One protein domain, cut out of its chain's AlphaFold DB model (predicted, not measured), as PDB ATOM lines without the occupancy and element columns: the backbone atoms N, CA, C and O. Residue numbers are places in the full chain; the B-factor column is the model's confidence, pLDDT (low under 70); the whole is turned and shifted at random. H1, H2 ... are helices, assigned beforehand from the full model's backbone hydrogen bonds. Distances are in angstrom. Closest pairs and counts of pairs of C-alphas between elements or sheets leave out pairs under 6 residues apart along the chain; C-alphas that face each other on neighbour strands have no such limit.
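Overview. This is residues 2 to 66 of the 147 residues of the protein "Acyl_transf_3 domain-containing protein" of Bacteroidetes bacterium (UniProt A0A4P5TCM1). Long helix H4 lies in the middle of a flat slab, H1 on one side and H3 on the other in a row, while short H2 crosses H4 near its end. Residues 12 to 17 and 43 to 49 stick out. The 65 printed residues, all helix by class, have four named helices, H1 to H4 in order; the whole is only just compact, close to loose, with radius of gyration of the C-alphas 12.4 A and spans of 35 by 25 by 14 A.

Arrangement. Start at the hub, H4, residues 48 to 65. Its residues 53 to 61 touch H1, residues 2 to 12, at a shallow tilt of 14 degrees, the same way; closest are C-alphas 4 and 57, 5.8 A. Its residues 55 to 63 touch H3, residues 24 to 39, in a helical hairpin, a shallow tilt of 32 degrees; closest are C-alphas 27 and 59, 5.4 A. Its residues 58 to 65 touch H2, residues 16 to 21, only just about perpendicular at 71 degrees; closest are C-alphas 21 and 62, 6.3 A. H1 and H3 are apart. Every O i to N i+4 pair is within hydrogen-bond range in H1, H3 and H4, but 1 of 2 in H2.

Along the chain. Find C-alpha 48 at (299.205, 442.941, 388.298); H4 runs 26.4 A to C-alpha 65 at (315.337, 427.714, 402.622). H3 measures 22.5 A, H1 15.3 A, H2 9.5 A.

Size, cuts and confidence. C-alphas 13 and 40 are farthest apart, 36.6 A. The printed part has no cut and no long link; no printed residue is under 70 in pLDDT.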
ATOM      1  N   ALA A   2     313.081 440.496 386.929       89.19
ATOM      2  CA  ALA A   2     314.025 441.200 387.815       89.19
ATOM      3  C   ALA A   2     313.883 440.845 389.313       89.19
ATOM      4  O   ALA A   2     314.876 440.540 389.967       89.19
ATOM      5  N   ILE A   3     312.650 440.799 389.838       91.88
ATOM      6  CA  ILE A   3     312.365 440.470 391.250       91.88
ATOM      7  C   ILE A   3     312.871 439.065 391.617       91.88
ATOM      8  O   ILE A   3     313.532 438.883 392.638       91.88
ATOM      9  N   GLY A   4     312.615 438.075 390.756       89.38
ATOM     10  CA  GLY A   4     313.082 436.702 390.964       89.38
ATOM     11  C   GLY A   4     314.608 436.597 390.964       89.38
ATOM     12  O   GLY A   4     315.176 435.956 391.844       89.38
ATOM     13  N   ALA A   5     315.280 437.283 390.033       91.81
ATOM     14  CA  ALA A   5     316.741 437.327 389.986       91.81
ATOM     15  C   ALA A   5     317.343 437.989 391.238       91.81
ATOM     16  O   ALA A   5     318.288 437.462 391.823       91.81
ATOM     17  N   PHE A   6     316.762 439.104 391.694       93.88
ATOM     18  CA  PHE A   6     317.181 439.795 392.913       93.88
ATOM     19  C   PHE A   6     317.034 438.917 394.166       93.88
ATOM     20  O   PHE A   6     317.965 438.803 394.972       93.88
ATOM     21  N   MET A   7     315.887 438.252 394.315       92.75
ATOM     22  CA  MET A   7     315.634 437.333 395.426       92.75
ATOM     23  C   MET A   7     316.569 436.119 395.378       92.75
ATOM     24  O   MET A   7     317.182 435.781 396.390       92.75
ATOM     25  N   GLY A   8     316.772 435.522 394.200       91.81
ATOM     26  CA  GLY A   8     317.714 434.416 394.006       91.81
ATOM     27  C   GLY A   8     319.159 434.796 394.347       91.81
ATOM     28  O   GLY A   8     319.838 434.071 395.075       91.81
ATOM     29  N   PHE A   9     319.619 435.973 393.912       93.56
ATOM     30  CA  PHE A   9     320.939 436.496 394.279       93.56
ATOM     31  C   PHE A   9     321.076 436.716 395.795       93.56
ATOM     32  O   PHE A   9     322.119 436.422 396.384       93.56
ATOM     33  N   SER A  10     320.015 437.193 396.447       92.75
ATOM     34  CA  SER A  10     319.990 437.416 397.896       92.75
ATOM     35  C   SER A  10     320.113 436.111 398.687       92.75
ATOM     36  O   SER A  10     320.855 436.066 399.675       92.75
ATOM     37  N   VAL A  11     319.453 435.043 398.221       92.12
ATOM     38  CA  VAL A  11     319.605 433.680 398.758       92.12
ATOM     39  C   VAL A  11     321.036 433.182 398.559       92.12
ATOM     40  O   VAL A  11     321.669 432.751 399.523       92.12
ATOM     41  N   ALA A  12     321.596 433.322 397.353       92.56
ATOM     42  CA  ALA A  12     322.964 432.894 397.050       92.56
ATOM     43  C   ALA A  12     324.020 433.602 397.923       92.56
ATOM     44  O   ALA A  12     325.006 432.995 398.339       92.56
ATOM     45  N   ARG A  13     323.798 434.879 398.260       93.44
ATOM     46  CA  ARG A  13     324.659 435.667 399.158       93.44
ATOM     47  C   ARG A  13     324.375 435.457 400.651       93.44
ATOM     48  O   ARG A  13     324.981 436.156 401.461       93.44
ATOM     49  N   LYS A  14     323.470 434.541 401.025       88.00
ATOM     50  CA  LYS A  14     323.093 434.227 402.419       88.00
ATOM     51  C   LYS A  14     322.789 435.479 403.256       88.00
ATOM     52  O   LYS A  14     323.214 435.605 404.405       88.00
ATOM     53  N   LYS A  15     322.087 436.452 402.667       90.50
ATOM     54  CA  LYS A  15     321.740 437.703 403.359       90.50
ATOM     55  C   LYS A  15     320.843 437.402 404.563       90.50
ATOM     56  O   LYS A  15     319.892 436.637 404.448       90.50
ATOM     57  N   LYS A  16     321.097 438.051 405.707       87.62
ATOM     58  CA  LYS A  16     320.376 437.797 406.974       87.62
ATOM     59  C   LYS A  16     318.849 437.911 406.843       87.62
ATOM     60  O   LYS A  16     318.129 437.129 407.452       87.62
ATOM     61  N   TRP A  17     318.354 438.840 406.021       88.00
ATOM     62  CA  TRP A  17     316.918 439.085 405.812       88.00
ATOM     63  C   TRP A  17     316.182 437.905 405.159       88.00
ATOM     64  O   TRP A  17     314.988 437.730 405.377       88.00
ATOM     65  N   VAL A  18     316.900 437.059 404.411       89.81
ATOM     66  CA  VAL A  18     316.342 435.867 403.758       89.81
ATOM     67  C   VAL A  18     315.781 434.889 404.787       89.81
ATOM     68  O   VAL A  18     314.707 434.332 404.574       89.81
ATOM     69  N   ASN A  19     316.452 434.721 405.928       87.06
ATOM     70  CA  ASN A  19     315.981 433.832 406.993       87.06
ATOM     71  C   ASN A  19     314.669 434.317 407.619       87.06
ATOM     72  O   ASN A  19     313.831 433.492 407.970       87.06
ATOM     73  N   TYR A  20     314.465 435.636 407.720       87.94
ATOM     74  CA  TYR A  20     313.208 436.196 408.222       87.94
ATOM     75  C   TYR A  20     312.057 435.921 407.254       87.94
ATOM     76  O   TYR A  20     311.012 435.436 407.672       87.94
ATOM     77  N   ILE A  21     312.268 436.152 405.955       87.81
ATOM     78  CA  ILE A  21     311.270 435.881 404.905       87.81
ATOM     79  C   ILE A  21     310.950 434.382 404.819       87.81
ATOM     80  O   ILE A  21     309.817 433.992 404.554       87.81
ATOM     81  N   SER A  22     311.940 433.533 405.098       87.62
ATOM     82  CA  SER A  22     311.812 432.080 404.996       87.62
ATOM     83  C   SER A  22     311.129 431.439 406.205       87.62
ATOM     84  O   SER A  22     311.124 430.218 406.327       87.62
ATOM     85  N   HIS A  23     310.562 432.216 407.128       89.94
ATOM     86  CA  HIS A  23     309.841 431.664 408.268       89.94
ATOM     87  C   HIS A  23     308.577 430.914 407.812       89.94
ATOM     88  O   HIS A  23     307.751 431.476 407.096       89.94
ATOM     89  N   TYR A  24     308.387 429.665 408.257       87.12
ATOM     90  CA  TYR A  24     307.327 428.781 407.741       87.12
ATOM     91  C   TYR A  24     305.919 429.400 407.810       87.12
ATOM     92  O   TYR A  24     305.165 429.262 406.856       87.12
ATOM     93  N   ILE A  25     305.600 430.142 408.882       88.81
ATOM     94  CA  ILE A  25     304.307 430.839 409.048       88.81
ATOM     95  C   ILE A  25     304.084 431.873 407.940       88.81
ATOM     96  O   ILE A  25     302.986 431.965 407.396       88.81
ATOM     97  N   LEU A  26     305.123 432.641 407.591       91.25
ATOM     98  CA  LEU A  26     305.035 433.634 406.524       91.25
ATOM     99  C   LEU A  26     304.835 432.926 405.187       91.25
ATOM    100  O   LEU A  26     303.914 433.260 404.456       91.25
ATOM    101  N   VAL A  27     305.617 431.886 404.900       91.19
ATOM    102  CA  VAL A  27     305.476 431.119 403.653       91.19
ATOM    103  C   VAL A  27     304.065 430.553 403.504       91.19
ATOM    104  O   VAL A  27     303.437 430.749 402.466       91.19
ATOM    105  N   THR A  28     303.523 429.915 404.545       89.38
ATOM    106  CA  THR A  28     302.159 429.376 404.510       89.38
ATOM    107  C   THR A  28     301.110 430.476 404.370       89.38
ATOM    108  O   THR A  28     300.163 430.310 403.608       89.38
ATOM    109  N   ALA A  29     301.288 431.623 405.035       93.50
ATOM    110  CA  ALA A  29     300.385 432.765 404.899       93.50
ATOM    111  C   ALA A  29     300.386 433.331 403.469       93.50
ATOM    112  O   ALA A  29     299.321 433.587 402.917       93.50
ATOM    113  N   PHE A  30     301.555 433.469 402.837       94.19
ATOM    114  CA  PHE A  30     301.671 433.949 401.456       94.19
ATOM    115  C   PHE A  30     301.138 432.934 400.429       94.19
ATOM    116  O   PHE A  30     300.560 433.338 399.417       94.19
ATOM    117  N   ILE A  31     301.254 431.627 400.690       92.06
ATOM    118  CA  ILE A  31     300.600 430.582 399.879       92.06
ATOM    119  C   ILE A  31     299.074 430.719 399.961       92.06
ATOM    120  O   ILE A  31     298.409 430.784 398.928       92.06
ATOM    121  N   LEU A  32     298.519 430.817 401.174       93.94
ATOM    122  CA  LEU A  32     297.077 430.990 401.380       93.94
ATOM    123  C   LEU A  32     296.566 432.301 400.780       93.94
ATOM    124  O   LEU A  32     295.513 432.312 400.149       93.94
ATOM    125  N   LEU A  33     297.333 433.385 400.912       94.94
ATOM    126  CA  LEU A  33     297.033 434.667 400.284       94.94
ATOM    127  C   LEU A  33     296.963 434.525 398.760       94.94
ATOM    128  O   LEU A  33     296.004 434.992 398.157       94.94
ATOM    129  N   SER A  34     297.933 433.846 398.142       92.81
ATOM    130  CA  SER A  34     297.953 433.617 396.690       92.81
ATOM    131  C   SER A  34     296.700 432.871 396.219       92.81
ATOM    132  O   SER A  34     296.062 433.275 395.248       92.81
ATOM    133  N   ILE A  35     296.319 431.812 396.941       93.19
ATOM    134  CA  ILE A  35     295.109 431.026 396.662       93.19
ATOM    135  C   ILE A  35     293.848 431.881 396.854       93.19
ATOM    136  O   ILE A  35     292.959 431.863 396.005       93.19
ATOM    137  N   GLY A  36     293.780 432.664 397.934       95.50
ATOM    138  CA  GLY A  36     292.656 433.553 398.223       95.50
ATOM    139  C   GLY A  36     292.470 434.628 397.151       95.50
ATOM    140  O   GLY A  36     291.367 434.800 396.640       95.50
ATOM    141  N   LEU A  37     293.547 435.306 396.747       94.00
ATOM    142  CA  LEU A  37     293.512 436.323 395.692       94.00
ATOM    143  C   LEU A  37     293.006 435.754 394.363       94.00
ATOM    144  O   LEU A  37     292.208 436.398 393.678       94.00
ATOM    145  N   TRP A  38     293.436 434.538 394.018       92.12
ATOM    146  CA  TRP A  38     292.939 433.835 392.840       92.12
ATOM    147  C   TRP A  38     291.443 433.502 392.962       92.12
ATOM    148  O   TRP A  38     290.680 433.792 392.040       92.12
ATOM    149  N   PHE A  39     291.005 432.980 394.113       94.12
ATOM    150  CA  PHE A  39     289.607 432.613 394.367       94.12
ATOM    151  C   PHE A  39     288.656 433.818 394.298       94.12
ATOM    152  O   PHE A  39     287.609 433.751 393.656       94.12
ATOM    153  N   PHE A  40     289.048 434.955 394.880       94.69
ATOM    154  CA  PHE A  40     288.279 436.203 394.823       94.69
ATOM    155  C   PHE A  40     288.417 436.953 393.490       94.69
ATOM    156  O   PHE A  40     287.860 438.039 393.338       94.69
ATOM    157  N   ARG A  41     289.138 436.385 392.510       90.56
ATOM    158  CA  ARG A  41     289.396 436.985 391.191       90.56
ATOM    159  C   ARG A  41     289.945 438.409 391.307       90.56
ATOM    160  O   ARG A  41     289.565 439.287 390.530       90.56
ATOM    161  N   PHE A  42     290.828 438.629 392.280       91.88
ATOM    162  CA  PHE A  42     291.424 439.933 392.531       91.88
ATOM    163  C   PHE A  42     292.191 440.416 391.296       91.88
ATOM    164  O   PHE A  42     292.993 439.677 390.719       91.88
ATOM    165  N   LYS A  43     291.937 441.659 390.886       91.88
ATOM    166  CA  LYS A  43     292.578 442.299 389.736       91.88
ATOM    167  C   LYS A  43     293.007 443.708 390.104       91.88
ATOM    168  O   LYS A  43     292.260 444.439 390.748       91.88
ATOM    169  N   LEU A  44     294.193 444.080 389.646       90.06
ATOM    170  CA  LEU A  44     294.702 445.444 389.712       90.06
ATOM    171  C   LEU A  44     294.650 446.041 388.308       90.06
ATOM    172  O   LEU A  44     294.951 445.349 387.339       90.06
ATOM    173  N   SER A  45     294.289 447.322 388.190       88.44
ATOM    174  CA  SER A  45     294.298 448.013 386.890       88.44
ATOM    175  C   SER A  45     295.701 448.138 386.299       88.44
ATOM    176  O   SER A  45     295.847 448.145 385.083       88.44
ATOM    177  N   TYR A  46     296.723 448.219 387.152       92.50
ATOM    178  CA  TYR A  46     298.120 448.346 386.754       92.50
ATOM    179  C   TYR A  46     298.993 447.434 387.615       92.50
ATOM    180  O   TYR A  46     298.670 447.176 388.774       92.50
ATOM    181  N   PHE A  47     300.109 446.978 387.048       88.75
ATOM    182  CA  PHE A  47     301.150 446.203 387.732       88.75
ATOM    183  C   PHE A  47     300.694 444.884 388.381       88.75
ATOM    184  O   PHE A  47     301.199 444.473 389.429       88.75
ATOM    185  N   GLN A  48     299.707 444.213 387.780       91.06
ATOM    186  CA  GLN A  48     299.205 442.941 388.298       91.06
ATOM    187  C   GLN A  48     300.314 441.876 388.334       91.06
ATOM    188  O   GLN A  48     300.475 441.188 389.345       91.06
ATOM    189  N   ASP A  49     301.106 441.765 387.270       90.25
ATOM    190  CA  ASP A  49     302.148 440.742 387.156       90.25
ATOM    191  C   ASP A  49     303.299 440.982 388.138       90.25
ATOM    192  O   ASP A  49     303.810 440.041 388.745       90.25
ATOM    193  N   GLU A  50     303.689 442.239 388.354       92.88
ATOM    194  CA  GLU A  50     304.705 442.627 389.329       92.88
ATOM    195  C   GLU A  50     304.246 442.327 390.754       92.88
ATOM    196  O   GLU A  50     305.022 441.791 391.548       92.88
ATOM    197  N   PHE A  51     302.980 442.612 391.066       92.31
ATOM    198  CA  PHE A  51     302.390 442.305 392.364       92.31
ATOM    199  C   PHE A  51     302.459 440.803 392.671       92.31
ATOM    200  O   PHE A  51     302.980 440.398 393.716       92.31
ATOM    201  N   PHE A  52     302.023 439.957 391.733       92.94
ATOM    202  CA  PHE A  52     302.131 438.506 391.891       92.94
ATOM    203  C   PHE A  52     303.586 438.028 391.899       92.94
ATOM    204  O   PHE A  52     303.925 437.132 392.671       92.94
ATOM    205  N   ALA A  53     304.479 438.640 391.116       93.06
ATOM    206  CA  ALA A  53     305.896 438.292 391.116       93.06
ATOM    207  C   ALA A  53     306.550 438.503 392.491       93.06
ATOM    208  O   ALA A  53     307.363 437.674 392.903       93.06
ATOM    209  N   VAL A  54     306.186 439.564 393.224       93.19
ATOM    210  CA  VAL A  54     306.654 439.775 394.605       93.19
ATOM    211  C   VAL A  54     306.155 438.656 395.518       93.19
ATOM    212  O   VAL A  54     306.968 438.019 396.191       93.19
ATOM    213  N   ILE A  55     304.851 438.366 395.492       93.94
ATOM    214  CA  ILE A  55     304.233 437.311 396.313       93.94
ATOM    215  C   ILE A  55     304.898 435.953 396.049       93.94
ATOM    216  O   ILE A  55     305.388 435.310 396.980       93.94
ATOM    217  N   PHE A  56     304.995 435.539 394.784       93.69
ATOM    218  CA  PHE A  56     305.612 434.265 394.418       93.69
ATOM    219  C   PHE A  56     307.102 434.221 394.753       93.69
ATOM    220  O   PHE A  56     307.600 433.170 395.147       93.69
ATOM    221  N   SER A  57     307.821 435.343 394.665       93.12
ATOM    222  CA  SER A  57     309.239 435.376 395.035       93.12
ATOM    223  C   SER A  57     309.468 435.087 396.522       93.12
ATOM    224  O   SER A  57     310.391 434.347 396.857       93.12
ATOM    225  N   VAL A  58     308.595 435.586 397.406       92.19
ATOM    226  CA  VAL A  58     308.625 435.286 398.847       92.19
ATOM    227  C   VAL A  58     308.355 433.803 399.090       92.19
ATOM    228  O   VAL A  58     309.094 433.157 399.835       92.19
ATOM    229  N   VAL A  59     307.347 433.245 398.410       92.38
ATOM    230  CA  VAL A  59     307.019 431.815 398.496       92.38
ATOM    231  C   VAL A  59     308.204 430.957 398.045       92.38
ATOM    232  O   VAL A  59     308.621 430.075 398.789       92.38
ATOM    233  N   ILE A  60     308.800 431.238 396.882       91.44
ATOM    234  CA  ILE A  60     309.940 430.474 396.346       91.44
ATOM    235  C   ILE A  60     311.128 430.507 397.314       91.44
ATOM    236  O   ILE A  60     311.675 429.458 397.650       91.44
ATOM    237  N   VAL A  61     311.515 431.692 397.800       91.75
ATOM    238  CA  VAL A  61     312.637 431.843 398.744       91.75
ATOM    239  C   VAL A  61     312.397 431.049 400.025       91.75
ATOM    240  O   VAL A  61     313.314 430.394 400.529       91.75
ATOM    241  N   GLY A  62     311.173 431.095 400.543       90.81
ATOM    242  CA  GLY A  62     310.825 430.404 401.770       90.81
ATOM    243  C   GLY A  62     310.736 428.888 401.625       90.81
ATOM    244  O   GLY A  62     311.198 428.177 402.512       90.81
ATOM    245  N   VAL A  63     310.226 428.388 400.496       88.88
ATOM    246  CA  VAL A  63     310.215 426.952 400.175       88.88
ATOM    247  C   VAL A  63     311.640 426.411 400.045       88.88
ATOM    248  O   VAL A  63     311.937 425.344 400.567       88.88
ATOM    249  N   VAL A  64     312.543 427.153 399.394       87.75
ATOM    250  CA  VAL A  64     313.931 426.713 399.176       87.75
ATOM    251  C   VAL A  64     314.744 426.670 400.475       87.75
ATOM    252  O   VAL A  64     315.574 425.781 400.644       87.75
ATOM    253  N   ASN A  65     314.533 427.616 401.397       85.94
ATOM    254  CA  ASN A  65     315.337 427.714 402.622       85.94
ATOM    255  C   ASN A  65     314.712 427.046 403.851       85.94
ATOM    256  O   ASN A  65     315.404 426.901 404.860       85.94
ATOM    257  N   ASN A  66     313.428 426.669 403.819       82.88
ATOM    258  CA  ASN A  66     312.757 426.099 404.982       82.88
ATOM    259  C   ASN A  66     312.372 424.625 404.773       82.88
ATOM    260  O   ASN A  66     311.393 424.339 404.083       82.88
TER     261      ASN A  66